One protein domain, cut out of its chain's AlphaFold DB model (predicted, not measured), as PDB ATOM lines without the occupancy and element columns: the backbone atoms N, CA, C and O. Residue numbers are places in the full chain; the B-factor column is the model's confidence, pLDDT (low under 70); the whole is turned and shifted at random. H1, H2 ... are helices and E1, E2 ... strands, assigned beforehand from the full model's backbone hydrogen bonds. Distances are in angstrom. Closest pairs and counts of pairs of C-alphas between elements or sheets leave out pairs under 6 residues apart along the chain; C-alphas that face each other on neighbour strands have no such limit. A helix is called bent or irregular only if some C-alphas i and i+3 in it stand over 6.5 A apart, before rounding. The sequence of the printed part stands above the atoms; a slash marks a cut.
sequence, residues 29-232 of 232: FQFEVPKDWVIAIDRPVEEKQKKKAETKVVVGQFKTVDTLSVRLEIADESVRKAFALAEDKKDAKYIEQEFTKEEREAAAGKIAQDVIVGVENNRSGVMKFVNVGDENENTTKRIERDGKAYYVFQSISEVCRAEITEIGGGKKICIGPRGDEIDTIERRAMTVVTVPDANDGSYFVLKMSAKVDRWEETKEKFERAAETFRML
ATOM      1  N   PHE A  29      29.650  -9.927  10.199       92.31
ATOM      2  CA  PHE A  29      28.768 -10.232  11.317       92.31
ATOM      3  C   PHE A  29      29.148  -9.409  12.538       92.31
ATOM      4  O   PHE A  29      30.279  -8.948  12.677       92.31
ATOM      5  N   GLN A  30      28.210  -9.305  13.465       93.88
ATOM      6  CA  GLN A  30      28.404  -8.653  14.749       93.88
ATOM      7  C   GLN A  30      27.727  -9.449  15.861       93.88
ATOM      8  O   GLN A  30      26.768 -10.177  15.614       93.88
ATOM      9  N   PHE A  31      28.255  -9.327  17.071       95.00
ATOM     10  CA  PHE A  31      27.681  -9.821  18.321       95.00
ATOM     11  C   PHE A  31      28.391  -9.131  19.478       95.00
ATOM     12  O   PHE A  31      29.487  -8.588  19.312       95.00
ATOM     13  N   GLU A  32      27.780  -9.170  20.648       95.12
ATOM     14  CA  GLU A  32      28.367  -8.644  21.867       95.12
ATOM     15  C   GLU A  32      29.037  -9.739  22.693       95.12
ATOM     16  O   GLU A  32      28.594 -10.888  22.739       95.12
ATOM     17  N   VAL A  33      30.124  -9.361  23.361       93.00
ATOM     18  CA  VAL A  33      30.883 -10.208  24.286       93.00
ATOM     19  C   VAL A  33      31.249  -9.422  25.538       93.00
ATOM     20  O   VAL A  33      31.371  -8.202  25.458       93.00
ATOM     21  N   PRO A  34      31.483 -10.083  26.682       92.25
ATOM     22  CA  PRO A  34      31.979  -9.406  27.874       92.25
ATOM     23  C   PRO A  34      33.267  -8.617  27.610       92.25
ATOM     24  O   PRO A  34      34.154  -9.053  26.863       92.25
ATOM     25  N   LYS A  35      33.388  -7.441  28.234       91.25
ATOM     26  CA  LYS A  35      34.536  -6.541  28.039       91.25
ATOM     27  C   LYS A  35      35.870  -7.177  28.431       91.25
ATOM     28  O   LYS A  35      36.877  -6.900  27.773       91.25
ATOM     29  N   ASP A  36      35.864  -8.045  29.441       88.75
ATOM     30  CA  ASP A  36      37.032  -8.729  30.002       88.75
ATOM     31  C   ASP A  36      37.485  -9.963  29.196       88.75
ATOM     32  O   ASP A  36      38.546 -10.528  29.474       88.75
ATOM     33  N   TRP A  37      36.725 -10.386  28.180       90.81
ATOM     34  CA  TRP A  37      37.097 -11.527  27.346       90.81
ATOM     35  C   TRP A  37      38.147 -11.170  26.290       90.81
ATOM     36  O   TRP A  37      38.169 -10.074  25.717       90.81
ATOM     37  N   VAL A  38      39.009 -12.147  26.002       90.25
ATOM     38  CA  VAL A  38      40.139 -12.013  25.077       90.25
ATOM     39  C   VAL A  38      39.794 -12.640  23.733       90.25
ATOM     40  O   VAL A  38      39.221 -13.727  23.666       90.25
ATOM     41  N   ILE A  39      40.186 -11.972  22.649       90.25
ATOM     42  CA  ILE A  39      40.099 -12.507  21.290       90.25
ATOM     43  C   ILE A  39      41.355 -13.349  21.029       90.25
ATOM     44  O   ILE A  39      42.458 -12.814  20.953       90.25
ATOM     45  N   ALA A  40      41.197 -14.666  20.903       89.06
ATOM     46  CA  ALA A  40      42.297 -15.591  20.623       89.06
ATOM     47  C   ALA A  40      42.499 -15.842  19.124       89.06
ATOM     48  O   ALA A  40      43.622 -16.065  18.675       89.06
ATOM     49  N   ILE A  41      41.420 -15.809  18.340       90.44
ATOM     50  CA  ILE A  41      41.468 -15.927  16.878       90.44
ATOM     51  C   ILE A  41      40.629 -14.805  16.287       90.44
ATOM     52  O   ILE A  41      39.486 -14.615  16.693       90.44
ATOM     53  N   ASP A  42      41.200 -14.102  15.310       93.06
ATOM     54  CA  ASP A  42      40.521 -13.075  14.525       93.06
ATOM     55  C   ASP A  42      41.002 -13.111  13.068       93.06
ATOM     56  O   ASP A  42      42.132 -12.710  12.739       93.06
ATOM     57  N   ARG A  43      40.152 -13.657  12.195       91.81
ATOM     58  CA  ARG A  43      40.399 -13.817  10.760       91.81
ATOM     59  C   ARG A  43      39.321 -13.091   9.958       91.81
ATOM     60  O   ARG A  43      38.149 -13.189  10.311       91.81
ATOM     61  N   PRO A  44      39.688 -12.445   8.840       90.44
ATOM     62  CA  PRO A  44      38.709 -11.850   7.943       90.44
ATOM     63  C   PRO A  44      37.846 -12.924   7.264       90.44
ATOM     64  O   PRO A  44      38.238 -14.093   7.118       90.44
ATOM     65  N   VAL A  45      36.672 -12.510   6.798       86.31
ATOM     66  CA  VAL A  45      35.872 -13.280   5.841       86.31
ATOM     67  C   VAL A  45      36.326 -12.875   4.441       86.31
ATOM     68  O   VAL A  45      36.211 -11.718   4.055       86.31
ATOM     69  N   GLU A  46      36.918 -13.820   3.712       80.62
ATOM     70  CA  GLU A  46      37.323 -13.622   2.318       80.62
ATOM     71  C   GLU A  46      36.118 -13.853   1.393       80.62
ATOM     72  O   GLU A  46      35.283 -14.701   1.691       80.62
ATOM     73  N   GLU A  47      36.075 -13.178   0.239       68.19
ATOM     74  CA  GLU A  47      35.019 -13.363  -0.778       68.19
ATOM     75  C   GLU A  47      34.920 -14.801  -1.308       68.19
ATOM     76  O   GLU A  47      33.883 -15.211  -1.820       68.19
ATOM     77  N   LYS A  48      36.015 -15.570  -1.236       69.81
ATOM     78  CA  LYS A  48      36.049 -16.974  -1.651       69.81
ATOM     79  C   LYS A  48      36.641 -17.836  -0.557       69.81
ATOM     80  O   LYS A  48      37.835 -17.768  -0.260       69.81
ATOM     81  N   GLN A  49      35.813 -18.712  -0.011       71.31
ATOM     82  CA  GLN A  49      36.238 -19.669   0.990       71.31
ATOM     83  C   GLN A  49      37.086 -20.788   0.358       71.31
ATOM     84  O   GLN A  49      36.650 -21.503  -0.538       71.31
ATOM     85  N   LYS A  50      38.322 -20.958   0.846       73.00
ATOM     86  CA  LYS A  50      39.270 -21.977   0.345       73.00
ATOM     87  C   LYS A  50      39.143 -23.340   1.038       73.00
ATOM     88  O   LYS A  50      39.655 -24.332   0.530       73.00
ATOM     89  N   LYS A  51      38.519 -23.395   2.219       78.56
ATOM     90  CA  LYS A  51      38.413 -24.590   3.078       78.56
ATOM     91  C   LYS A  51      36.952 -24.909   3.365       78.56
ATOM     92  O   LYS A  51      36.205 -23.980   3.627       78.56
ATOM     93  N   LYS A  52      36.564 -26.192   3.435       82.88
ATOM     94  CA  LYS A  52      35.177 -26.598   3.765       82.88
ATOM     95  C   LYS A  52      34.666 -25.957   5.064       82.88
ATOM     96  O   LYS A  52      33.511 -25.559   5.120       82.88
ATOM     97  N   ALA A  53      35.532 -25.817   6.068       86.75
ATOM     98  CA  ALA A  53      35.227 -25.156   7.330       86.75
ATOM     99  C   ALA A  53      36.415 -24.307   7.796       86.75
ATOM    100  O   ALA A  53      37.574 -24.723   7.683       86.75
ATOM    101  N   GLU A  54      36.141 -23.119   8.331       90.12
ATOM    102  CA  GLU A  54      37.157 -22.243   8.903       90.12
ATOM    103  C   GLU A  54      36.633 -21.470  10.117       90.12
ATOM    104  O   GLU A  54      35.674 -20.704  10.030       90.12
ATOM    105  N   THR A  55      37.323 -21.606  11.250       92.62
ATOM    106  CA  THR A  55      37.112 -20.738  12.413       92.62
ATOM    107  C   THR A  55      37.566 -19.321  12.089       92.62
ATOM    108  O   THR A  55      38.747 -19.100  11.800       92.62
ATOM    109  N   LYS A  56      36.641 -18.366  12.148       93.06
ATOM    110  CA  LYS A  56      36.907 -16.946  11.914       93.06
ATOM    111  C   LYS A  56      37.253 -16.222  13.198       93.06
ATOM    112  O   LYS A  56      38.214 -15.462  13.225       93.06
ATOM    113  N   VAL A  57      36.509 -16.511  14.259       94.12
ATOM    114  CA  VAL A  57      36.656 -15.828  15.541       94.12
ATOM    115  C   VAL A  57      36.659 -16.843  16.672       94.12
ATOM    116  O   VAL A  57      35.869 -17.786  16.654       94.12
ATOM    117  N   VAL A  58      37.538 -16.641  17.651       93.12
ATOM    118  CA  VAL A  58      37.465 -17.282  18.968       93.12
ATOM    119  C   VAL A  58      37.642 -16.201  20.017       93.12
ATOM    120  O   VAL A  58      38.667 -15.519  20.028       93.12
ATOM    121  N   VAL A  59      36.658 -16.070  20.897       89.81
ATOM    122  CA  VAL A  59      36.683 -15.166  22.047       89.81
ATOM    123  C   VAL A  59      36.489 -15.999  23.306       89.81
ATOM    124  O   VAL A  59      35.765 -16.992  23.299       89.81
ATOM    125  N   GLY A  60      37.133 -15.617  24.398       85.25
ATOM    126  CA  GLY A  60      36.853 -16.262  25.666       85.25
ATOM    127  C   GLY A  60      37.668 -15.735  26.826       85.25
ATOM    128  O   GLY A  60      38.721 -15.113  26.678       85.25
ATOM    129  N   GLN A  61      37.177 -16.069  28.008       82.31
ATOM    130  CA  GLN A  61      37.966 -16.168  29.219       82.31
ATOM    131  C   GLN A  61      38.240 -17.663  29.427       82.31
ATOM    132  O   GLN A  61      37.502 -18.347  30.122       82.31
ATOM    133  N   PHE A  62      39.295 -18.200  28.804       73.38
ATOM    134  CA  PHE A  62      39.583 -19.652  28.721       73.38
ATOM    135  C   PHE A  62      39.818 -20.359  30.071       73.38
ATOM    136  O   PHE A  62      40.089 -21.556  30.129       73.38
ATOM    137  N   LYS A  63      39.742 -19.609  31.175       72.44
ATOM    138  CA  LYS A  63      39.694 -20.143  32.535       72.44
ATOM    139  C   LYS A  63      38.288 -20.533  32.978       72.44
ATOM    140  O   LYS A  63      38.202 -21.352  33.883       72.44
ATOM    141  N   THR A  64      37.235 -19.954  32.402       68.12
ATOM    142  CA  THR A  64      35.824 -20.086  32.811       68.12
ATOM    143  C   THR A  64      34.960 -20.676  31.697       68.12
ATOM    144  O   THR A  64      34.164 -21.568  31.978       68.12
ATOM    145  N   VAL A  65      35.181 -20.271  30.441       78.38
ATOM    146  CA  VAL A  65      34.504 -20.815  29.251       78.38
ATOM    147  C   VAL A  65      35.421 -21.733  28.455       78.38
ATOM    148  O   VAL A  65      36.619 -21.468  28.338       78.38
ATOM    149  N   ASP A  66      34.857 -22.791  27.870       73.94
ATOM    150  CA  ASP A  66      35.619 -23.666  26.976       73.94
ATOM    151  C   ASP A  66      35.804 -22.984  25.617       73.94
ATOM    152  O   ASP A  66      36.906 -22.960  25.069       73.94
ATOM    153  N   THR A  67      34.731 -22.434  25.038       82.88
ATOM    154  CA  THR A  67      34.779 -21.805  23.709       82.88
ATOM    155  C   THR A  67      33.622 -20.829  23.512       82.88
ATOM    156  O   THR A  67      32.485 -21.160  23.820       82.88
ATOM    157  N   LEU A  68      33.891 -19.664  22.918       93.00
ATOM    158  CA  LEU A  68      32.941 -18.945  22.068       93.00
ATOM    159  C   LEU A  68      33.621 -18.759  20.717       93.00
ATOM    160  O   LEU A  68      34.692 -18.157  20.632       93.00
ATOM    161  N   SER A  69      33.033 -19.302  19.655       94.56
ATOM    162  CA  SER A  69      33.638 -19.251  18.327       94.56
ATOM    163  C   SER A  69      32.624 -19.028  17.225       94.56
ATOM    164  O   SER A  69      31.518 -19.558  17.289       94.56
ATOM    165  N   VAL A  70      33.041 -18.295  16.195       95.94
ATOM    166  CA  VAL A  70      32.307 -18.170  14.936       95.94
ATOM    167  C   VAL A  70      33.068 -18.926  13.857       95.94
ATOM    168  O   VAL A  70      34.248 -18.656  13.600       95.94
ATOM    169  N   ARG A  71      32.392 -19.878  13.221       94.31
ATOM    170  CA  ARG A  71      32.884 -20.652  12.081       94.31
ATOM    171  C   ARG A  71      32.108 -20.274  10.830       94.31
ATOM    172  O   ARG A  71      30.909 -20.033  10.900       94.31
ATOM    173  N   LEU A  72      32.814 -20.247   9.710       92.75
ATOM    174  CA  LEU A  72      32.249 -20.172   8.370       92.75
ATOM    175  C   LEU A  72      32.435 -21.535   7.702       92.75
ATOM    176  O   LEU A  72      33.553 -22.060   7.670       92.75
ATOM    177  N   GLU A  73      31.367 -22.107   7.165       92.25
ATOM    178  CA  GLU A  73      31.364 -23.456   6.599       92.25
ATOM    179  C   GLU A  73      30.589 -23.523   5.289       92.25
ATOM    180  O   GLU A  73      29.659 -22.757   5.073       92.25
ATOM    181  N   ILE A  74      30.964 -24.463   4.423       90.31
ATOM    182  CA  ILE A  74      30.275 -24.736   3.160       90.31
ATOM    183  C   ILE A  74      29.281 -25.875   3.384       90.31
ATOM    184  O   ILE A  74      29.670 -26.979   3.777       90.31
ATOM    185  N   ALA A  75      28.004 -25.620   3.099       90.50
ATOM    186  CA  ALA A  75      26.939 -26.606   3.210       90.50
ATOM    187  C   ALA A  75      27.126 -27.720   2.177       90.50
ATOM    188  O   ALA A  75      27.115 -27.475   0.962       90.50
ATOM    189  N   ASP A  76      27.257 -28.952   2.665       91.06
ATOM    190  CA  ASP A  76      27.091 -30.144   1.841       91.06
ATOM    191  C   ASP A  76      25.602 -30.462   1.623       91.06
ATOM    192  O   ASP A  76      24.711 -29.717   2.034       91.06
ATOM    193  N   GLU A  77      25.319 -31.539   0.892       92.19
ATOM    194  CA  GLU A  77      23.952 -31.886   0.502       92.19
ATOM    195  C   GLU A  77      23.033 -32.130   1.707       92.19
ATOM    196  O   GLU A  77      21.862 -31.751   1.669       92.19
ATOM    197  N   SER A  78      23.562 -32.729   2.776       93.88
ATOM    198  CA  SER A  78      22.807 -33.037   3.991       93.88
ATOM    199  C   SER A  78      22.401 -31.751   4.708       93.88
ATOM    200  O   SER A  78      21.216 -31.515   4.953       93.88
ATOM    201  N   VAL A  79      23.361 -30.840   4.894       94.06
ATOM    202  CA  VAL A  79      23.122 -29.517   5.483       94.06
ATOM    203  C   VAL A  79      22.152 -28.685   4.636       94.06
ATOM    204  O   VAL A  79      21.234 -28.066   5.173       94.06
ATOM    205  N   ARG A  80      22.276 -28.702   3.302       93.44
ATOM    206  CA  ARG A  80      21.336 -27.993   2.406       93.44
ATOM    207  C   ARG A  80      19.911 -28.524   2.526       93.44
ATOM    208  O   ARG A  80      18.969 -27.735   2.550       93.44
ATOM    209  N   LYS A  81      19.744 -29.848   2.608       94.62
ATOM    210  CA  LYS A  81      18.436 -30.481   2.833       94.62
ATOM    211  C   LYS A  81      17.851 -30.073   4.182       94.62
ATOM    212  O   LYS A  81      16.666 -29.753   4.240       94.62
ATOM    213  N   ALA A  82      18.671 -30.029   5.231       95.31
ATOM    214  CA  ALA A  82      18.244 -29.573   6.549       95.31
ATOM    215  C   ALA A  82      17.766 -28.113   6.519       95.31
ATOM    216  O   ALA A  82      16.677 -27.833   7.010       95.31
ATOM    217  N   PHE A  83      18.504 -27.204   5.868       94.56
ATOM    218  CA  PHE A  83      18.067 -25.813   5.683       94.56
ATOM    219  C   PHE A  83      16.768 -25.693   4.886       94.56
ATOM    220  O   PHE A  83      15.872 -24.960   5.296       94.56
ATOM    221  N   ALA A  84      16.627 -26.435   3.785       93.12
ATOM    222  CA  ALA A  84      15.400 -26.415   2.993       93.12
ATOM    223  C   ALA A  84      14.178 -26.877   3.807       93.12
ATOM    224  O   ALA A  84      13.126 -26.246   3.750       93.12
ATOM    225  N   LEU A  85      14.326 -27.945   4.599       95.44
ATOM    226  CA  LEU A  85      13.267 -28.439   5.485       95.44
ATOM    227  C   LEU A  85      12.964 -27.460   6.621       95.44
ATOM    228  O   LEU A  85      11.795 -27.218   6.915       95.44
ATOM    229  N   ALA A  86      13.994 -26.881   7.235       94.06
ATOM    230  CA  ALA A  86      13.841 -25.914   8.314       94.06
ATOM    231  C   ALA A  86      13.114 -24.644   7.850       94.06
ATOM    232  O   ALA A  86      12.289 -24.107   8.588       94.06
ATOM    233  N   GLU A  87      13.356 -24.199   6.613       91.94
ATOM    234  CA  GLU A  87      12.638 -23.072   6.015       91.94
ATOM    235  C   GLU A  87      11.208 -23.421   5.585       91.94
ATOM    236  O   GLU A  87      10.302 -22.633   5.855       91.94
ATOM    237  N   ASP A  88      10.977 -24.588   4.972       94.31
ATOM    238  CA  ASP A  88       9.635 -25.045   4.567       94.31
ATOM    239  C   ASP A  88       8.717 -25.268   5.777       94.31
ATOM    240  O   ASP A  88       7.562 -24.847   5.790       94.31
ATOM    241  N   LYS A  89       9.244 -25.913   6.824       93.94
ATOM    242  CA  LYS A  89       8.493 -26.250   8.042       93.94
ATOM    243  C   LYS A  89       8.539 -25.172   9.113       93.94
ATOM    244  O   LYS A  89       7.795 -25.275  10.083       93.94
ATOM    245  N   LYS A  90       9.395 -24.160   8.946       92.31
ATOM    246  CA  LYS A  90       9.675 -23.125   9.954       92.31
ATOM    247  C   LYS A  90      10.063 -23.723  11.313       92.31
ATOM    248  O   LYS A  90       9.704 -23.186  12.355       92.31
ATOM    249  N   ASP A  91      10.834 -24.811  11.288       90.56
ATOM    250  CA  ASP A  91      11.192 -25.605  12.466       90.56
ATOM    251  C   ASP A  91      12.717 -25.753  12.599       90.56
ATOM    252  O   ASP A  91      13.400 -26.261  11.705       90.56
ATOM    253  N   ALA A  92      13.255 -25.321  13.742       92.56
ATOM    254  CA  ALA A  92      14.679 -25.404  14.047       92.56
ATOM    255  C   ALA A  92      15.166 -26.829  14.349       92.56
ATOM    256  O   ALA A  92      16.372 -27.075  14.264       92.56
ATOM    257  N   LYS A  93      14.264 -27.778  14.631       92.19
ATOM    258  CA  LYS A  93      14.626 -29.170  14.935       92.19
ATOM    259  C   LYS A  93      15.367 -29.849  13.785       92.19
ATOM    260  O   LYS A  93      16.226 -30.687  14.039       92.19
ATOM    261  N   TYR A  94      15.111 -29.468  12.532       93.81
ATOM    262  CA  TYR A  94      15.856 -30.000  11.383       93.81
ATOM    263  C   TYR A  94      17.329 -29.575  11.391       93.81
ATOM    264  O   TYR A  94      18.203 -30.391  11.102       93.81
ATOM    265  N   ILE A  95      17.611 -28.324  11.769       95.12
ATOM    266  CA  ILE A  95      18.986 -27.827  11.907       95.12
ATOM    267  C   ILE A  95      19.651 -28.448  13.128       95.12
ATOM    268  O   ILE A  95      20.753 -28.973  13.012       95.12
ATOM    269  N   GLU A  96      18.976 -28.466  14.278       94.44
ATOM    270  CA  GLU A  96      19.494 -29.112  15.488       94.44
ATOM    271  C   GLU A  96      19.882 -30.571  15.213       94.44
ATOM    272  O   GLU A  96      20.988 -30.997  15.541       94.44
ATOM    273  N   GLN A  97      18.997 -31.348  14.583       93.06
ATOM    274  CA  GLN A  97      19.256 -32.754  14.286       93.06
ATOM    275  C   GLN A  97      20.468 -32.931  13.377       93.06
ATOM    276  O   GLN A  97      21.302 -33.794  13.653       93.06
ATOM    277  N   GLU A  98      20.583 -32.133  12.320       94.69
ATOM    278  CA  GLU A  98      21.714 -32.236  11.400       94.69
ATOM    279  C   GLU A  98      23.033 -31.876  12.093       94.69
ATOM    280  O   GLU A  98      24.000 -32.633  12.035       94.69
ATOM    281  N   PHE A  99      23.054 -30.776  12.843       92.50
ATOM    282  CA  PHE A  99      24.270 -30.249  13.466       92.50
ATOM    283  C   PHE A  99      24.712 -31.011  14.722       92.50
ATOM    284  O   PHE A  99      25.855 -30.878  15.150       92.50
ATOM    285  N   THR A 100      23.834 -31.830  15.299       90.62
ATOM    286  CA  THR A 100      24.144 -32.723  16.431       90.62
ATOM    287  C   THR A 100      24.322 -34.178  16.001       90.62
ATOM    288  O   THR A 100      24.552 -35.051  16.837       90.62
ATOM    289  N   LYS A 101      24.182 -34.483  14.704       90.69
ATOM    290  CA  LYS A 101      24.181 -35.855  14.183       90.69
ATOM    291  C   LYS A 101      25.443 -36.625  14.563       90.69
ATOM    292  O   LYS A 101      25.324 -37.724  15.094       90.69
ATOM    293  N   GLU A 102      26.622 -36.048  14.341       85.44
ATOM    294  CA  GLU A 102      27.898 -36.713  14.642       85.44
ATOM    295  C   GLU A 102      28.046 -36.998  16.145       85.44
ATOM    296  O   GLU A 102      28.391 -38.111  16.531       85.44
ATOM    297  N   GLU A 103      27.709 -36.036  17.010       84.75
ATOM    298  CA  GLU A 103      27.772 -36.214  18.468       84.75
ATOM    299  C   GLU A 103      26.785 -37.306  18.939       84.75
ATOM    300  O   GLU A 103      27.139 -38.153  19.765       84.75
ATOM    301  N   ARG A 104      25.576 -37.356  18.358       86.38
ATOM    302  CA  ARG A 104      24.574 -38.410  18.615       86.38
ATOM    303  C   ARG A 104      25.042 -39.784  18.145       86.38
ATOM    304  O   ARG A 104      24.876 -40.773  18.858       86.38
ATOM    305  N   GLU A 105      25.603 -39.865  16.944       86.19
ATOM    306  CA  GLU A 105      26.105 -41.114  16.375       86.19
ATOM    307  C   GLU A 105      27.322 -41.633  17.150       86.19
ATOM    308  O   GLU A 105      27.406 -42.837  17.398       86.19
ATOM    309  N   ALA A 106      28.207 -40.747  17.620       82.62
ATOM    310  CA  ALA A 106      29.329 -41.107  18.485       82.62
ATOM    311  C   ALA A 106      28.852 -41.654  19.835       82.62
ATOM    312  O   ALA A 106      29.258 -42.745  20.244       82.62
ATOM    313  N   ALA A 107      27.921 -40.954  20.492       82.44
ATOM    314  CA  ALA A 107      27.324 -41.416  21.743       82.44
ATOM    315  C   ALA A 107      26.635 -42.783  21.581       82.44
ATOM    316  O   ALA A 107      26.716 -43.629  22.472       82.44
ATOM    317  N   ALA A 108      26.024 -43.041  20.421       82.94
ATOM    318  CA  ALA A 108      25.408 -44.324  20.079       82.94
ATOM    319  C   ALA A 108      26.409 -45.415  19.645       82.94
ATOM    320  O   ALA A 108      25.990 -46.537  19.374       82.94
ATOM    321  N   GLY A 109      27.711 -45.113  19.560       74.50
ATOM    322  CA  GLY A 109      28.742 -46.059  19.111       74.50
ATOM    323  C   GLY A 109      28.691 -46.388  17.613       74.50
ATOM    324  O   GLY A 109      29.200 -47.425  17.202       74.50
ATOM    325  N   LYS A 110      28.055 -45.537  16.796       70.50
ATOM    326  CA  LYS A 110      27.888 -45.744  15.345       70.50
ATOM    327  C   LYS A 110      29.052 -45.217  14.508       70.50
ATOM    328  O   LYS A 110      29.213 -45.649  13.371       70.50
ATOM    329  N   ILE A 111      29.842 -44.296  15.055       66.19
ATOM    330  CA  ILE A 111      31.051 -43.763  14.419       66.19
ATOM    331  C   ILE A 111      32.268 -44.004  15.310       66.19
ATOM    332  O   ILE A 111      32.150 -44.060  16.536       66.19
ATOM    333  N   ALA A 112      33.430 -44.182  14.679       55.34
ATOM    334  CA  ALA A 112      34.690 -44.382  15.384       55.34
ATOM    335  C   ALA A 112      35.029 -43.152  16.245       55.34
ATOM    336  O   ALA A 112      34.791 -42.015  15.837       55.34
ATOM    337  N   GLN A 113      35.593 -43.398  17.431       53.75
ATOM    338  CA  GLN A 113      35.874 -42.379  18.453       53.75
ATOM    339  C   GLN A 113      36.786 -41.253  17.920       53.75
ATOM    340  O   GLN A 113      36.596 -40.096  18.275       53.75
ATOM    341  N   ASP A 114      37.660 -41.569  16.960       49.88
ATOM    342  CA  ASP A 114      38.656 -40.663  16.365       49.88
ATOM    343  C   ASP A 114      38.102 -39.613  15.379       49.88
ATOM    344  O   ASP A 114      38.870 -38.843  14.800       49.88
ATOM    345  N   VAL A 115      36.789 -39.590  15.121       44.00
ATOM    346  CA  VAL A 115      36.191 -38.791  14.027       44.00
ATOM    347  C   VAL A 115      35.668 -37.425  14.494       44.00
ATOM    348  O   VAL A 115      35.370 -36.558  13.674       44.00
ATOM    349  N   ILE A 116      35.590 -37.178  15.804       47.53
ATOM    350  CA  ILE A 116      34.992 -35.942  16.325       47.53
ATOM    351  C   ILE A 116      35.999 -34.788  16.241       47.53
ATOM    352  O   ILE A 116      37.049 -34.785  16.884       47.53
ATOM    353  N   VAL A 117      35.671 -33.773  15.442       39.38
ATOM    354  CA  VAL A 117      36.527 -32.603  15.213       39.38
ATOM    355  C   VAL A 117      36.678 -31.780  16.500       39.38
ATOM    356  O   VAL A 117      35.702 -31.241  17.016       39.38
ATOM    357  N   GLY A 118      37.919 -31.616  16.975       40.62
ATOM    358  CA  GLY A 118      38.258 -30.731  18.103       40.62
ATOM    359  C   GLY A 118      38.693 -31.431  19.393       40.62
ATOM    360  O   GLY A 118      38.823 -30.762  20.417       40.62
ATOM    361  N   VAL A 119      38.935 -32.744  19.364       43.50
ATOM    362  CA  VAL A 119      39.459 -33.485  20.517       43.50
ATOM    363  C   VAL A 119      40.915 -33.877  20.258       43.50
ATOM    364  O   VAL A 119      41.220 -34.651  19.355       43.50
ATOM    365  N   GLU A 120      41.838 -33.265  20.998       36.44
ATOM    366  CA  GLU A 120      43.274 -33.529  20.873       36.44
ATOM    367  C   GLU A 120      43.601 -34.942  21.387       36.44
ATOM    368  O   GLU A 120      43.193 -35.318  22.486       36.44
ATOM    369  N   ASN A 121      44.377 -35.690  20.595       41.34
ATOM    370  CA  ASN A 121      44.797 -37.089  20.767       41.34
ATOM    371  C   ASN A 121      43.728 -38.131  20.384       41.34
ATOM    372  O   ASN A 121      42.730 -38.275  21.090       41.34
ATOM    373  N   ASN A 122      44.015 -38.871  19.296       49.03
ATOM    374  CA  ASN A 122      43.322 -40.005  18.634       49.03
ATOM    375  C   ASN A 122      42.837 -41.154  19.557       49.03
ATOM    376  O   ASN A 122      43.187 -42.315  19.354       49.03
ATOM    377  N   ARG A 123      42.160 -40.821  20.650       54.00
ATOM    378  CA  ARG A 123      41.541 -41.730  21.626       54.00
ATOM    379  C   ARG A 123      40.288 -41.118  22.241       54.00
ATOM    380  O   ARG A 123      39.437 -41.850  22.713       54.00
ATOM    381  N   SER A 124      40.182 -39.794  22.239       64.25
ATOM    382  CA  SER A 124      39.080 -39.075  22.865       64.25
ATOM    383  C   SER A 124      37.765 -39.215  22.088       64.25
ATOM    384  O   SER A 124      37.778 -39.230  20.863       64.25
ATOM    385  N   GLY A 125      36.619 -39.235  22.775       74.88
ATOM    386  CA  GLY A 125      35.314 -39.393  22.125       74.88
ATOM    387  C   GLY A 125      34.124 -38.979  22.991       74.88
ATOM    388  O   GLY A 125      34.256 -38.730  24.192       74.88
ATOM    389  N   VAL A 126      32.940 -38.907  22.378       81.88
ATOM    390  CA  VAL A 126      31.675 -38.616  23.073       81.88
ATOM    391  C   VAL A 126      31.108 -39.908  23.660       81.88
ATOM    392  O   VAL A 126      30.835 -40.873  22.947       81.88
ATOM    393  N   MET A 127      30.919 -39.921  24.976       81.50
ATOM    394  CA  MET A 127      30.358 -41.049  25.720       81.50
ATOM    395  C   MET A 127      28.842 -40.976  25.810       81.50
ATOM    396  O   MET A 127      28.165 -41.990  25.633       81.50
ATOM    397  N   LYS A 128      28.321 -39.776  26.074       84.69
ATOM    398  CA  LYS A 128      26.889 -39.492  26.159       84.69
ATOM    399  C   LYS A 128      26.584 -38.176  25.470       84.69
ATOM    400  O   LYS A 128      27.402 -37.259  25.464       84.69
ATOM    401  N   PHE A 129      25.388 -38.093  24.910       86.81
ATOM    402  CA  PHE A 129      24.894 -36.895  24.265       86.81
ATOM    403  C   PHE A 129      23.400 -36.751  24.530       86.81
ATOM    404  O   PHE A 129      22.645 -37.715  24.394       86.81
ATOM    405  N   VAL A 130      22.989 -35.541  24.891       86.81
ATOM    406  CA  VAL A 130      21.604 -35.190  25.177       86.81
ATOM    407  C   VAL A 130      21.299 -33.862  24.498       86.81
ATOM    408  O   VAL A 130      21.964 -32.858  24.749       86.81
ATOM    409  N   ASN A 131      20.271 -33.845  23.652       83.56
ATOM    410  CA  ASN A 131      19.664 -32.588  23.229       83.56
ATOM    411  C   ASN A 131      18.921 -31.991  24.418       83.56
ATOM    412  O   ASN A 131      18.157 -32.691  25.085       83.56
ATOM    413  N   VAL A 132      19.130 -30.705  24.691       81.31
ATOM    414  CA  VAL A 132      18.406 -30.028  25.768       81.31
ATOM    415  C   VAL A 132      17.008 -29.688  25.238       81.31
ATOM    416  O   VAL A 132      16.798 -28.612  24.683       81.31
ATOM    417  N   GLY A 133      16.073 -30.638  25.349       66.50
ATOM    418  CA  GLY A 133      14.723 -30.553  24.777       66.50
ATOM    419  C   GLY A 133      13.595 -30.260  25.781       66.50
ATOM    420  O   GLY A 133      13.452 -30.953  26.783       66.50
ATOM    421  N   ASP A 134      12.788 -29.251  25.436       49.84
ATOM    422  CA  ASP A 134      11.338 -29.035  25.629       49.84
ATOM    423  C   ASP A 134      10.653 -29.078  27.018       49.84
ATOM    424  O   ASP A 134       9.454 -28.822  27.068       49.84
ATOM    425  N   GLU A 135      11.325 -29.271  28.161       47.62
ATOM    426  CA  GLU A 135      10.692 -28.879  29.452       47.62
ATOM    427  C   GLU A 135      10.693 -27.351  29.663       47.62
ATOM    428  O   GLU A 135       9.907 -26.817  30.440       47.62
ATOM    429  N   ASN A 136      11.538 -26.633  28.915       45.38
ATOM    430  CA  ASN A 136      11.541 -25.179  28.803       45.38
ATOM    431  C   ASN A 136      11.426 -24.827  27.313       45.38
ATOM    432  O   ASN A 136      12.367 -25.097  26.570       45.38
ATOM    433  N   GLU A 137      10.331 -24.195  26.879       47.47
ATOM    434  CA  GLU A 137       9.988 -23.823  25.481       47.47
ATOM    435  C   GLU A 137      11.029 -22.942  24.733       47.47
ATOM    436  O   GLU A 137      10.778 -22.447  23.638       47.47
ATOM    437  N   ASN A 138      12.217 -22.720  25.301       56.75
ATOM    438  CA  ASN A 138      13.196 -21.723  24.870       56.75
ATOM    439  C   ASN A 138      14.549 -22.285  24.396       56.75
ATOM    440  O   ASN A 138      15.439 -21.485  24.086       56.75
ATOM    441  N   THR A 139      14.753 -23.606  24.350       78.00
ATOM    442  CA  THR A 139      16.088 -24.183  24.091       78.00
ATOM    443  C   THR A 139      16.393 -24.452  22.622       78.00
ATOM    444  O   THR A 139      17.511 -24.142  22.215       78.00
ATOM    445  N   THR A 140      15.426 -24.928  21.829       89.50
ATOM    446  CA  THR A 140      15.525 -25.028  20.361       89.50
ATOM    447  C   THR A 140      14.504 -24.100  19.710       89.50
ATOM    448  O   THR A 140      13.302 -24.284  19.873       89.50
ATOM    449  N   LYS A 141      14.961 -23.098  18.954       91.31
ATOM    450  CA  LYS A 141      14.078 -22.105  18.329       91.31
ATOM    451  C   LYS A 141      14.621 -21.553  17.022       91.31
ATOM    452  O   LYS A 141      15.829 -21.409  16.832       91.31
ATOM    453  N   ARG A 142      13.692 -21.187  16.139       92.62
ATOM    454  CA  ARG A 142      13.952 -20.385  14.941       92.62
ATOM    455  C   ARG A 142      13.588 -18.935  15.246       92.62
ATOM    456  O   ARG A 142      12.500 -18.665  15.744       92.62
ATOM    457  N   ILE A 143      14.490 -18.013  14.947       92.62
ATOM    458  CA  ILE A 143      14.320 -16.576  15.169       92.62
ATOM    459  C   ILE A 143      14.538 -15.874  13.836       92.62
ATOM    460  O   ILE A 143      15.503 -16.172  13.141       92.62
ATOM    461  N   GLU A 144      13.672 -14.933  13.479       91.38
ATOM    462  CA  GLU A 144      13.905 -14.059  12.330       91.38
ATOM    463  C   GLU A 144      14.466 -12.719  12.804       91.38
ATOM    464  O   GLU A 144      13.931 -12.106  13.728       91.38
ATOM    465  N   ARG A 145      15.562 -12.269  12.189       88.75
ATOM    466  CA  ARG A 145      16.152 -10.945  12.426       88.75
ATOM    467  C   ARG A 145      16.587 -10.370  11.094       88.75
ATOM    468  O   ARG A 145      17.305 -11.034  10.354       88.75
ATOM    469  N   ASP A 146      16.143  -9.153  10.799       86.12
ATOM    470  CA  ASP A 146      16.556  -8.420   9.598       86.12
ATOM    471  C   ASP A 146      16.318  -9.230   8.298       86.12
ATOM    472  O   ASP A 146      17.130  -9.232   7.381       86.12
ATOM    473  N   GLY A 147      15.204  -9.979   8.247       86.44
ATOM    474  CA  GLY A 147      14.838 -10.848   7.119       86.44
ATOM    475  C   GLY A 147      15.591 -12.184   7.042       86.44
ATOM    476  O   GLY A 147      15.320 -12.973   6.140       86.44
ATOM    477  N   LYS A 148      16.497 -12.466   7.987       89.56
ATOM    478  CA  LYS A 148      17.325 -13.682   8.036       89.56
ATOM    479  C   LYS A 148      16.869 -14.618   9.150       89.56
ATOM    480  O   LYS A 148      16.467 -14.170  10.225       89.56
ATOM    481  N   ALA A 149      16.963 -15.920   8.904       93.31
ATOM    482  CA  ALA A 149      16.626 -16.950   9.878       93.31
ATOM    483  C   ALA A 149      17.853 -17.396  10.680       93.31
ATOM    484  O   ALA A 149      18.878 -17.776  10.115       93.31
ATOM    485  N   TYR A 150      17.699 -17.419  11.998       95.38
ATOM    486  CA  TYR A 150      18.685 -17.879  12.963       95.38
ATOM    487  C   TYR A 150      18.117 -19.081  13.705       95.38
ATOM    488  O   TYR A 150      17.010 -19.034  14.244       95.38
ATOM    489  N   TYR A 151      18.891 -20.151  13.753       95.50
ATOM    490  CA  TYR A 151      18.518 -21.405  14.387       95.50
ATOM    491  C   TYR A 151      19.338 -21.572  15.652       95.50
ATOM    492  O   TYR A 151      20.557 -21.714  15.578       95.50
ATOM    493  N   VAL A 152      18.679 -21.517  16.804       94.81
ATOM    494  CA  VAL A 152      19.311 -21.631  18.120       94.81
ATOM    495  C   VAL A 152      18.943 -22.977  18.716       94.81
ATOM    496  O   VAL A 152      17.766 -23.323  18.723       94.81
ATOM    497  N   PHE A 153      19.922 -23.721  19.216       94.06
ATOM    498  CA  PHE A 153      19.700 -24.974  19.939       94.06
ATOM    499  C   PHE A 153      20.784 -25.202  20.993       94.06
ATOM    500  O   PHE A 153      21.858 -24.587  20.953       94.06
ATOM    501  N   GLN A 154      20.501 -26.083  21.951       93.25
ATOM    502  CA  GLN A 154      21.424 -26.428  23.027       93.25
ATOM    503  C   GLN A 154      21.594 -27.938  23.169       93.25
ATOM    504  O   GLN A 154      20.647 -28.708  23.014       93.25
ATOM    505  N   SER A 155      22.800 -28.357  23.533       91.56
ATOM    506  CA  SER A 155      23.129 -29.759  23.774       91.56
ATOM    507  C   SER A 155      24.024 -29.919  24.995       91.56
ATOM    508  O   SER A 155      24.725 -28.991  25.402       91.56
ATOM    509  N   ILE A 156      23.987 -31.108  25.592       91.81
ATOM    510  CA  ILE A 156      24.929 -31.557  26.612       91.81
ATOM    511  C   ILE A 156      25.675 -32.768  26.062       91.81
ATOM    512  O   ILE A 156      25.061 -33.715  25.570       91.81
ATOM    513  N   SER A 157      27.001 -32.747  26.150       89.56
ATOM    514  CA  SER A 157      27.856 -33.866  25.766       89.56
ATOM    515  C   SER A 157      28.824 -34.227  26.886       89.56
ATOM    516  O   SER A 157      29.446 -33.365  27.505       89.56
ATOM    517  N   GLU A 158      28.960 -35.524  27.143       89.31
ATOM    518  CA  GLU A 158      29.972 -36.085  28.032       89.31
ATOM    519  C   GLU A 158      31.118 -36.619  27.178       89.31
ATOM    520  O   GLU A 158      30.914 -37.477  26.315       89.31
ATOM    521  N   VAL A 159      32.324 -36.104  27.404       85.81
ATOM    522  CA  VAL A 159      33.505 -36.414  26.593       85.81
ATOM    523  C   VAL A 159      34.567 -37.098  27.446       85.81
ATOM    524  O   VAL A 159      34.944 -36.591  28.503       85.81
ATOM    525  N   CYS A 160      35.100 -38.205  26.936       84.81
ATOM    526  CA  CYS A 160      36.315 -38.839  27.436       84.81
ATOM    527  C   CYS A 160      37.524 -38.308  26.662       84.81
ATOM    528  O   CYS A 160      37.477 -38.222  25.437       84.81
ATOM    529  N   ARG A 161      38.606 -37.955  27.367       81.56
ATOM    530  CA  ARG A 161      39.882 -37.498  26.768       81.56
ATOM    531  C   ARG A 161      40.933 -38.609  26.641       81.56
ATOM    532  O   ARG A 161      42.118 -38.344  26.448       81.56
ATOM    533  N   ALA A 162      40.504 -39.845  26.837       83.44
ATOM    534  CA  ALA A 162      41.314 -41.046  26.757       83.44
ATOM    535  C   ALA A 162      40.462 -42.155  26.129       83.44
ATOM    536  O   ALA A 162      39.547 -41.844  25.381       83.44
ATOM    537  N   GLU A 163      40.749 -43.422  26.403       82.31
ATOM    538  CA  GLU A 163      40.062 -44.542  25.759       82.31
ATOM    539  C   GLU A 163      38.668 -44.776  26.355       82.31
ATOM    540  O   GLU A 163      38.513 -44.814  27.573       82.31
ATOM    541  N   ILE A 164      37.645 -44.960  25.516       81.19
ATOM    542  CA  ILE A 164      36.306 -45.332  25.990       81.19
ATOM    543  C   ILE A 164      36.157 -46.851  25.923       81.19
ATOM    544  O   ILE A 164      36.172 -47.436  24.837       81.19
ATOM    545  N   THR A 165      35.918 -47.474  27.074       82.12
ATOM    546  CA  THR A 165      35.660 -48.914  27.202       82.12
ATOM    547  C   THR A 165      34.212 -49.158  27.617       82.12
ATOM    548  O   THR A 165      33.683 -48.474  28.492       82.12
ATOM    549  N   GLU A 166      33.557 -50.147  27.010       81.69
ATOM    550  CA  GLU A 166      32.238 -50.612  27.442       81.69
ATOM    551  C   GLU A 166      32.393 -51.775  28.426       81.69
ATOM    552  O   GLU A 166      33.029 -52.785  28.125       81.69
ATOM    553  N   ILE A 167      31.819 -51.624  29.618       81.06
ATOM    554  CA  ILE A 167      31.744 -52.674  30.636       81.06
ATOM    555  C   ILE A 167      30.346 -53.300  30.656       81.06
ATOM    556  O   ILE A 167      29.408 -52.811  30.022       81.06
ATOM    557  N   GLY A 168      30.204 -54.409  31.388       74.81
ATOM    558  CA  GLY A 168      28.955 -55.165  31.471       74.81
ATOM    559  C   GLY A 168      27.726 -54.276  31.706       74.81
ATOM    560  O   GLY A 168      27.735 -53.401  32.569       74.81
ATOM    561  N   GLY A 169      26.670 -54.510  30.921       75.25
ATOM    562  CA  GLY A 169      25.428 -53.731  30.979       75.25
ATOM    563  C   GLY A 169      25.397 -52.481  30.091       75.25
ATOM    564  O   GLY A 169      24.514 -51.650  30.276       75.25
ATOM    565  N   GLY A 170      26.334 -52.325  29.148       74.50
ATOM    566  CA  GLY A 170      26.340 -51.206  28.196       74.50
ATOM    567  C   GLY A 170      26.844 -49.884  28.781       74.50
ATOM    568  O   GLY A 170      26.730 -48.832  28.150       74.50
ATOM    569  N   LYS A 171      27.394 -49.909  30.002       82.00
ATOM    570  CA  LYS A 171      27.982 -48.728  30.637       82.00
ATOM    571  C   LYS A 171      29.341 -48.449  29.998       82.00
ATOM    572  O   LYS A 171      30.208 -49.314  29.965       82.00
ATOM    573  N   LYS A 172      29.541 -47.214  29.545       84.31
ATOM    574  CA  LYS A 172      30.832 -46.722  29.051       84.31
ATOM    575  C   LYS A 172      31.630 -46.109  30.203       84.31
ATOM    576  O   LYS A 172      31.050 -45.393  31.021       84.31
ATOM    577  N   ILE A 173      32.933 -46.363  30.245       86.81
ATOM    578  CA  ILE A 173      33.899 -45.754  31.174       86.81
ATOM    579  C   ILE A 173      35.081 -45.164  30.397       86.81
ATOM    580  O   ILE A 173      35.359 -45.593  29.277       86.81
ATOM    581  N   CYS A 174      35.745 -44.167  30.979       87.94
ATOM    582  CA  CYS A 174      36.904 -43.502  30.389       87.94
ATOM    583  C   CYS A 174      38.181 -44.027  31.053       87.94
ATOM    584  O   CYS A 174      38.356 -43.869  32.258       87.94
ATOM    585  N   ILE A 175      39.057 -44.669  30.283       86.44
ATOM    586  CA  ILE A 175      40.282 -45.306  30.767       86.44
ATOM    587  C   ILE A 175      41.498 -44.482  30.356       86.44
ATOM    588  O   ILE A 175      41.765 -44.254  29.173       86.44
ATOM    589  N   GLY A 176      42.245 -44.034  31.361       85.06
ATOM    590  CA  GLY A 176      43.472 -43.275  31.216       85.06
ATOM    591  C   GLY A 176      44.641 -44.112  30.683       85.06
ATOM    592  O   GLY A 176      44.603 -45.344  30.664       85.06
ATOM    593  N   PRO A 177      45.749 -43.462  30.282       82.56
ATOM    594  CA  PRO A 177      46.910 -44.147  29.707       82.56
ATOM    595  C   PRO A 177      47.572 -45.190  30.621       82.56
ATOM    596  O   PRO A 177      48.369 -45.992  30.136       82.56
ATOM    597  N   ARG A 178      47.297 -45.162  31.933       85.81
ATOM    598  CA  ARG A 178      47.838 -46.114  32.916       85.81
ATOM    599  C   ARG A 178      46.871 -47.262  33.229       85.81
ATOM    600  O   ARG A 178      47.200 -48.093  34.072       85.81
ATOM    601  N   GLY A 179      45.723 -47.331  32.550       84.31
ATOM    602  CA  GLY A 179      44.683 -48.336  32.790       84.31
ATOM    603  C   GLY A 179      43.749 -48.004  33.959       84.31
ATOM    604  O   GLY A 179      42.959 -48.854  34.361       84.31
ATOM    605  N   ASP A 180      43.848 -46.800  34.516       89.50
ATOM    606  CA  ASP A 180      42.972 -46.258  35.551       89.50
ATOM    607  C   ASP A 180      41.695 -45.652  34.955       89.50
ATOM    608  O   ASP A 180      41.722 -45.082  33.868       89.50
ATOM    609  N   GLU A 181      40.567 -45.758  35.664       90.00
ATOM    610  CA  GLU A 181      39.356 -45.005  35.314       90.00
ATOM    611  C   GLU A 181      39.591 -43.523  35.630       90.00
ATOM    612  O   GLU A 181      39.985 -43.179  36.747       90.00
ATOM    613  N   ILE A 182      39.385 -42.655  34.639       89.06
ATOM    614  CA  ILE A 182      39.565 -41.206  34.758       89.06
ATOM    615  C   ILE A 182      38.239 -40.473  34.564       89.06
ATOM    616  O   ILE A 182      37.333 -40.956  33.883       89.06
ATOM    617  N   ASP A 183      38.159 -39.265  35.117       88.00
ATOM    618  CA  ASP A 183      36.961 -38.439  35.023       88.00
ATOM    619  C   ASP A 183      36.653 -38.028  33.578       88.00
ATOM    620  O   ASP A 183      37.524 -37.636  32.789       88.00
ATOM    621  N   THR A 184      35.366 -38.066  33.253       88.50
ATOM    622  CA  THR A 184      34.820 -37.506  32.022       88.50
ATOM    623  C   THR A 184      34.555 -36.015  32.192       88.50
ATOM    624  O   THR A 184      34.609 -35.455  33.288       88.50
ATOM    625  N   ILE A 185      34.307 -35.327  31.078       86.94
ATOM    626  CA  ILE A 185      33.977 -33.905  31.109       86.94
ATOM    627  C   ILE A 185      32.631 -33.694  30.438       86.94
ATOM    628  O   ILE A 185      32.516 -33.842  29.220       86.94
ATOM    629  N   GLU A 186      31.650 -33.284  31.232       90.44
ATOM    630  CA  GLU A 186      30.350 -32.846  30.745       90.44
ATOM    631  C   GLU A 186      30.389 -31.376  30.330       90.44
ATOM    632  O   GLU A 186      30.842 -30.495  31.070       90.44
ATOM    633  N   ARG A 187      29.898 -31.105  29.122       90.00
ATOM    634  CA  ARG A 187      29.828 -29.775  28.527       90.00
ATOM    635  C   ARG A 187      28.418 -29.478  28.095       90.00
ATOM    636  O   ARG A 187      27.773 -30.328  27.494       90.00
ATOM    637  N   ARG A 188      27.991 -28.242  28.321       92.00
ATOM    638  CA  ARG A 188      26.789 -27.695  27.706       92.00
ATOM    639  C   ARG A 188      27.191 -26.714  26.619       92.00
ATOM    640  O   ARG A 188      28.076 -25.881  26.823       92.00
ATOM    641  N   ALA A 189      26.555 -26.841  25.464       92.44
ATOM    642  CA  ALA A 189      26.773 -25.988  24.315       92.44
ATOM    643  C   ALA A 189      25.485 -25.263  23.921       92.44
ATOM    644  O   ALA A 189      24.398 -25.834  23.973       92.44
ATOM    645  N   MET A 190      25.632 -24.015  23.485       94.38
ATOM    646  CA  MET A 190      24.620 -23.250  22.768       94.38
ATOM    647  C   MET A 190      25.153 -22.948  21.375       94.38
ATOM    648  O   MET A 190      26.268 -22.445  21.219       94.38
ATOM    649  N   THR A 191      24.353 -23.267  20.367       95.69
ATOM    650  CA  THR A 191      24.730 -23.107  18.967       95.69
ATOM    651  C   THR A 191      23.713 -22.225  18.268       95.69
ATOM    652  O   THR A 191      22.513 -22.437  18.412       95.69
ATOM    653  N   VAL A 192      24.203 -21.243  17.512       96.62
ATOM    654  CA  VAL A 192      23.409 -20.419  16.601       96.62
ATOM    655  C   VAL A 192      23.912 -20.648  15.184       96.62
ATOM    656  O   VAL A 192      25.104 -20.502  14.919       96.62
ATOM    657  N   VAL A 193      23.006 -20.995  14.277       96.38
ATOM    658  CA  VAL A 193      23.306 -21.234  12.862       96.38
ATOM    659  C   VAL A 193      22.507 -20.262  12.003       96.38
ATOM    660  O   VAL A 193      21.317 -20.063  12.242       96.38
ATOM    661  N   THR A 194      23.144 -19.665  10.996       94.88
ATOM    662  CA  THR A 194      22.486 -18.768  10.031       94.88
ATOM    663  C   THR A 194      23.149 -18.856   8.662       94.88
ATOM    664  O   THR A 194      24.349 -19.112   8.557       94.88
ATOM    665  N   VAL A 195      22.375 -18.602   7.610       88.31
ATOM    666  CA  VAL A 195      22.863 -18.507   6.226       88.31
ATOM    667  C   VAL A 195      22.989 -17.019   5.858       88.31
ATOM    668  O   VAL A 195      22.066 -16.259   6.162       88.31
ATOM    669  N   PRO A 196      24.118 -16.558   5.286       81.69
ATOM    670  CA  PRO A 196      24.241 -15.198   4.764       81.69
ATOM    671  C   PRO A 196      23.444 -15.028   3.457       81.69
ATOM    672  O   PRO A 196      23.141 -16.002   2.777       81.69
ATOM    673  N   ASP A 197      23.163 -13.785   3.051       69.81
ATOM    674  CA  ASP A 197      22.460 -13.512   1.779       69.81
ATOM    675  C   ASP A 197      23.280 -13.914   0.546       69.81
ATOM    676  O   ASP A 197      22.740 -14.132  -0.542       69.81
ATOM    677  N   ALA A 198      24.604 -13.999   0.706       64.25
ATOM    678  CA  ALA A 198      25.494 -14.498  -0.324       64.25
ATOM    679  C   ALA A 198      25.140 -15.961  -0.626       64.25
ATOM    680  O   ALA A 198      25.386 -16.861   0.171       64.25
ATOM    681  N   ASN A 199      24.558 -16.201  -1.801       58.88
ATOM    682  CA  ASN A 199      24.163 -17.530  -2.262       58.88
ATOM    683  C   ASN A 199      25.371 -18.341  -2.774       58.88
ATOM    684  O   ASN A 199      25.379 -18.842  -3.898       58.88
ATOM    685  N   ASP A 200      26.429 -18.422  -1.969       73.19
ATOM    686  CA  ASP A 200      27.624 -19.226  -2.242       73.19
ATOM    687  C   ASP A 200      27.556 -20.619  -1.584       73.19
ATOM    688  O   ASP A 200      28.468 -21.435  -1.723       73.19
ATOM    689  N   GLY A 201      26.443 -20.913  -0.901       82.75
ATOM    690  CA  GLY A 201      26.232 -22.159  -0.176       82.75
ATOM    691  C   GLY A 201      27.006 -22.231   1.138       82.75
ATOM    692  O   GLY A 201      27.195 -23.337   1.650       82.75
ATOM    693  N   SER A 202      27.469 -21.098   1.668       89.62
ATOM    694  CA  SER A 202      28.082 -21.022   2.990       89.62
ATOM    695  C   SER A 202      27.058 -20.777   4.102       89.62
ATOM    696  O   SER A 202      25.911 -20.400   3.862       89.62
ATOM    697  N   TYR A 203      27.457 -21.035   5.343       93.06
ATOM    698  CA  TYR A 203      26.697 -20.721   6.546       93.06
ATOM    699  C   TYR A 203      27.646 -20.391   7.699       93.06
ATOM    700  O   TYR A 203      28.813 -20.794   7.716       93.06
ATOM    701  N   PHE A 204      27.128 -19.659   8.680       94.56
ATOM    702  CA  PHE A 204      27.847 -19.304   9.892       94.56
ATOM    703  C   PHE A 204      27.324 -20.094  11.084       94.56
ATOM    704  O   PHE A 204      26.118 -20.292  11.238       94.56
ATOM    705  N   VAL A 205      28.252 -20.505  11.946       96.25
ATOM    706  CA  VAL A 205      27.966 -21.174  13.215       96.25
ATOM    707  C   VAL A 205      28.638 -20.403  14.335       96.25
ATOM    708  O   VAL A 205      29.867 -20.382  14.420       96.25
ATOM    709  N   LEU A 206      27.843 -19.806  15.215       96.75
ATOM    710  CA  LEU A 206      28.298 -19.352  16.522       96.75
ATOM    711  C   LEU A 206      28.111 -20.514  17.505       96.75
ATOM    712  O   LEU A 206      26.983 -20.849  17.859       96.75
ATOM    713  N   LYS A 207      29.208 -21.144  17.935       95.31
ATOM    714  CA  LYS A 207      29.198 -22.210  18.952       95.31
ATOM    715  C   LYS A 207      29.821 -21.691  20.239       95.31
ATOM    716  O   LYS A 207      30.963 -21.224  20.243       95.31
ATOM    717  N   MET A 208      29.060 -21.801  21.318       94.19
ATOM    718  CA  MET A 208      29.434 -21.431  22.677       94.19
ATOM    719  C   MET A 208      29.357 -22.659  23.564       94.19
ATOM    720  O   MET A 208      28.392 -23.412  23.474       94.19
ATOM    721  N   SER A 209      30.353 -22.883  24.412       92.19
ATOM    722  CA  SER A 209      30.368 -24.025  25.319       92.19
ATOM    723  C   SER A 209      31.105 -23.735  26.615       92.19
ATOM    724  O   SER A 209      32.135 -23.053  26.632       92.19
ATOM    725  N   ALA A 210      30.613 -24.337  27.689       91.12
ATOM    726  CA  ALA A 210      31.267 -24.389  28.986       91.12
ATOM    727  C   ALA A 210      31.040 -25.763  29.625       91.12
ATOM    728  O   ALA A 210      30.145 -26.516  29.224       91.12
ATOM    729  N   LYS A 211      31.838 -26.081  30.645       90.31
ATOM    730  CA  LYS A 211      31.545 -27.210  31.528       90.31
ATOM    731  C   LYS A 211      30.192 -27.011  32.213       90.31
ATOM    732  O   LYS A 211      29.820 -25.879  32.524       90.31
ATOM    733  N   VAL A 212      29.473 -28.105  32.453       90.06
ATOM    734  CA  VAL A 212      28.129 -28.060  33.062       90.06
ATOM    735  C   VAL A 212      28.145 -27.385  34.439       90.06
ATOM    736  O   VAL A 212      27.267 -26.575  34.723       90.06
ATOM    737  N   ASP A 213      29.178 -27.628  35.247       89.44
ATOM    738  CA  ASP A 213      29.364 -27.032  36.581       89.44
ATOM    739  C   ASP A 213      29.534 -25.500  36.580       89.44
ATOM    740  O   ASP A 213      29.375 -24.861  37.615       89.44
ATOM    741  N   ARG A 214      29.823 -24.903  35.419       89.25
ATOM    742  CA  ARG A 214      30.000 -23.455  35.213       89.25
ATOM    743  C   ARG A 214      28.945 -22.847  34.306       89.25
ATOM    744  O   ARG A 214      29.054 -21.683  33.910       89.25
ATOM    745  N   TRP A 215      27.938 -23.629  33.926       89.62
ATOM    746  CA  TRP A 215      26.938 -23.171  32.976       89.62
ATOM    747  C   TRP A 215      26.180 -21.955  33.506       89.62
ATOM    748  O   TRP A 215      26.086 -20.957  32.805       89.62
ATOM    749  N   GLU A 216      25.718 -21.982  34.756       89.50
ATOM    750  CA  GLU A 216      24.920 -20.882  35.315       89.50
ATOM    751  C   GLU A 216      25.686 -19.546  35.360       89.50
ATOM    752  O   GLU A 216      25.107 -18.497  35.101       89.50
ATOM    753  N   GLU A 217      27.008 -19.567  35.562       88.44
ATOM    754  CA  GLU A 217      27.858 -18.360  35.557       88.44
ATOM    755  C   GLU A 217      28.137 -17.804  34.144       88.44
ATOM    756  O   GLU A 217      28.602 -16.667  33.977       88.44
ATOM    757  N   THR A 218      27.933 -18.626  33.113       89.25
ATOM    758  CA  THR A 218      28.294 -18.326  31.717       89.25
ATOM    759  C   THR A 218      27.081 -18.170  30.809       89.25
ATOM    760  O   THR A 218      27.183 -17.532  29.762       89.25
ATOM    761  N   LYS A 219      25.925 -18.685  31.232       90.50
ATOM    762  CA  LYS A 219      24.674 -18.720  30.480       90.50
ATOM    763  C   LYS A 219      24.270 -17.343  29.967       90.50
ATOM    764  O   LYS A 219      24.113 -17.195  28.763       90.50
ATOM    765  N   GLU A 220      24.191 -16.338  30.837       91.75
ATOM    766  CA  GLU A 220      23.789 -14.977  30.450       91.75
ATOM    767  C   GLU A 220      24.733 -14.375  29.397       91.75
ATOM    768  O   GLU A 220      24.306 -13.737  28.436       91.75
ATOM    769  N   LYS A 221      26.037 -14.657  29.506       92.31
ATOM    770  CA  LYS A 221      27.049 -14.207  28.536       92.31
ATOM    771  C   LYS A 221      26.840 -14.859  27.166       92.31
ATOM    772  O   LYS A 221      26.994 -14.193  26.144       92.31
ATOM    773  N   PHE A 222      26.476 -16.142  27.136       93.56
ATOM    774  CA  PHE A 222      26.159 -16.855  25.897       93.56
ATOM    775  C   PHE A 222      24.808 -16.446  25.306       93.56
ATOM    776  O   PHE A 222      24.712 -16.270  24.094       93.56
ATOM    777  N   GLU A 223      23.788 -16.242  26.140       93.12
ATOM    778  CA  GLU A 223      22.478 -15.737  25.717       93.12
ATOM    779  C   GLU A 223      22.625 -14.356  25.078       93.12
ATOM    780  O   GLU A 223      22.162 -14.157  23.955       93.12
ATOM    781  N   ARG A 224      23.393 -13.451  25.698       94.25
ATOM    782  CA  ARG A 224      23.677 -12.129  25.133       94.25
ATOM    783  C   ARG A 224      24.362 -12.209  23.771       94.25
ATOM    784  O   ARG A 224      23.935 -11.540  22.828       94.25
ATOM    785  N   ALA A 225      25.392 -13.044  23.633       94.56
ATOM    786  CA  ALA A 225      26.069 -13.245  22.353       94.56
ATOM    787  C   ALA A 225      25.119 -13.832  21.290       94.56
ATOM    788  O   ALA A 225      25.104 -13.364  20.155       94.56
ATOM    789  N   ALA A 226      24.276 -14.805  21.649       94.50
ATOM    790  CA  ALA A 226      23.296 -15.406  20.742       94.50
ATOM    791  C   ALA A 226      22.182 -14.433  20.311       94.50
ATOM    792  O   ALA A 226      21.702 -14.481  19.171       94.50
ATOM    793  N   GLU A 227      21.741 -13.561  21.215       93.50
ATOM    794  CA  GLU A 227      20.710 -12.550  20.969       93.50
ATOM    795  C   GLU A 227      21.197 -11.426  20.062       93.50
ATOM    796  O   GLU A 227      20.469 -10.975  19.175       93.50
ATOM    797  N   THR A 228      22.445 -11.011  20.259       94.88
ATOM    798  CA  THR A 228      23.076  -9.919  19.512       94.88
ATOM    799  C   THR A 228      23.752 -10.385  18.225       94.88
ATOM    800  O   THR A 228      24.086  -9.542  17.393       94.88
ATOM    801  N   PHE A 229      23.915 -11.698  18.020       95.56
ATOM    802  CA  PHE A 229      24.494 -12.238  16.792       95.56
ATOM    803  C   PHE A 229      23.636 -11.926  15.570       95.56
ATOM    804  O   PHE A 229      22.471 -12.337  15.479       95.56
ATOM    805  N   ARG A 230      24.238 -11.194  14.631       93.00
ATOM    806  CA  ARG A 230      23.619 -10.744  13.387       93.00
ATOM    807  C   ARG A 230      24.614 -10.768  12.239       93.00
ATOM    808  O   ARG A 230      25.768 -10.380  12.404       93.00
ATOM    809  N   MET A 231      24.125 -11.163  11.073       91.62
ATOM    810  CA  MET A 231      24.807 -10.953   9.800       91.62
ATOM    811  C   MET A 231      24.549  -9.526   9.319       91.62
ATOM    812  O   MET A 231      23.401  -9.077   9.355       91.62
ATOM    813  N   LEU A 232      25.600  -8.851   8.868       87.50
ATOM    814  CA  LEU A 232      25.534  -7.515   8.274       87.50
ATOM    815  C   LEU A 232      25.213  -7.569   6.777       87.50
ATOM    816  O   LEU A 232      25.274  -8.680   6.192       87.50
TER     817      LEU A 232
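This is residues 29 to 232 of the 232 residues of the protein "PsbP domain-containing protein" of Bathycoccus prasinos (UniProt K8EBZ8). A twisted sheet of eight strands runs through the middle of the domain, with the short helices H1, H2 and H3 over one face and the longer H4 over the opposite face. A small hairpin, E8 and E9, lies at one end, far from the mean of the C-alphas. The printed part has 204 residues, with four named helices and eleven named strands; along the chain come the strands E1 to E4, then the helices H1 to H3, then the strands E5 to E11 and last the helix H4. The class is mixed, helices and strands, and the large sheet is branched at E7, which has E5, E6 and E10 as antiparallel neighbours. The whole is compact, with a radius of gyration of the C-alphas of 17.5 A and spans of 53 by 40 by 39 A.

E1, residues 32 to 34, pairs with no named strand. E2, residues 38 to 42, E3, residues 53 to 60, and E4, residues 67 to 74, form a meander, each strand the antiparallel neighbour of the one before, with N 40 and O 58 2.8 A apart and N 54 and O 72 2.9 A. H1, residues 77 to 89, and H2, residues 93 to 99, form a helical hairpin: they touch, the closest C-alphas being those of Ala 82 and Tyr 94 at 5.4 A, and run opposite ways at a shallow tilt of 16 degrees. H3, residues 101 to 107, is on the same face of the sheet; the heights of H1, H2 and H3 over the sheet are 10.3, 8.0 and 7.1 A. E7, residues 148 to 160, has E5, residues 125 to 131, and E6, residues 141 to 145, on one side and E10, residues 185 to 194, on the other side; N 130 and O 156, N 143 and O 150, and N 187 and O 157 are each 2.8 A apart. E7 runs on into E8, residues 163 to 167, at 71 degrees; E8 and E9, residues 171 to 175, form a hairpin, with N 173 and O 165 2.8 A apart. E11, residues 202 to 211, has E10 on one side, with N 190 and O 208 2.8 A apart, and E4 on the other side, with N 71 and O 205 2.8 A apart. H4, residues 212 to 228, is on the opposite face from H1; its closest C-alphas to E10 are those of Val 212 and Arg 187, 5.1 A apart. H4 is irregular, with C-alphas 213 and 216 7.7 A apart. Each O i to N i+4 pair is within hydrogen-bond range in H1, H2 and H3, but 9 of 13 in H4.

E1 begins at C-alpha 32, (28.367, -8.644, 21.867). From first to last C-alpha E7 measures 37.0 A, E11 29.4 A, E10 28.4 A and H4 23.2 A. H4 ends at C-alpha 228, (23.076, -9.919, 19.512).

The C-alphas farthest apart, those of Gly 147 and Arg 178, are 54.8 A apart. The printed part has no cut, and the link from H3 to E5 is long, with 17 residues. Among the 26 residues with pLDDT under 70 are residues 111 to 124 and 133 to 138.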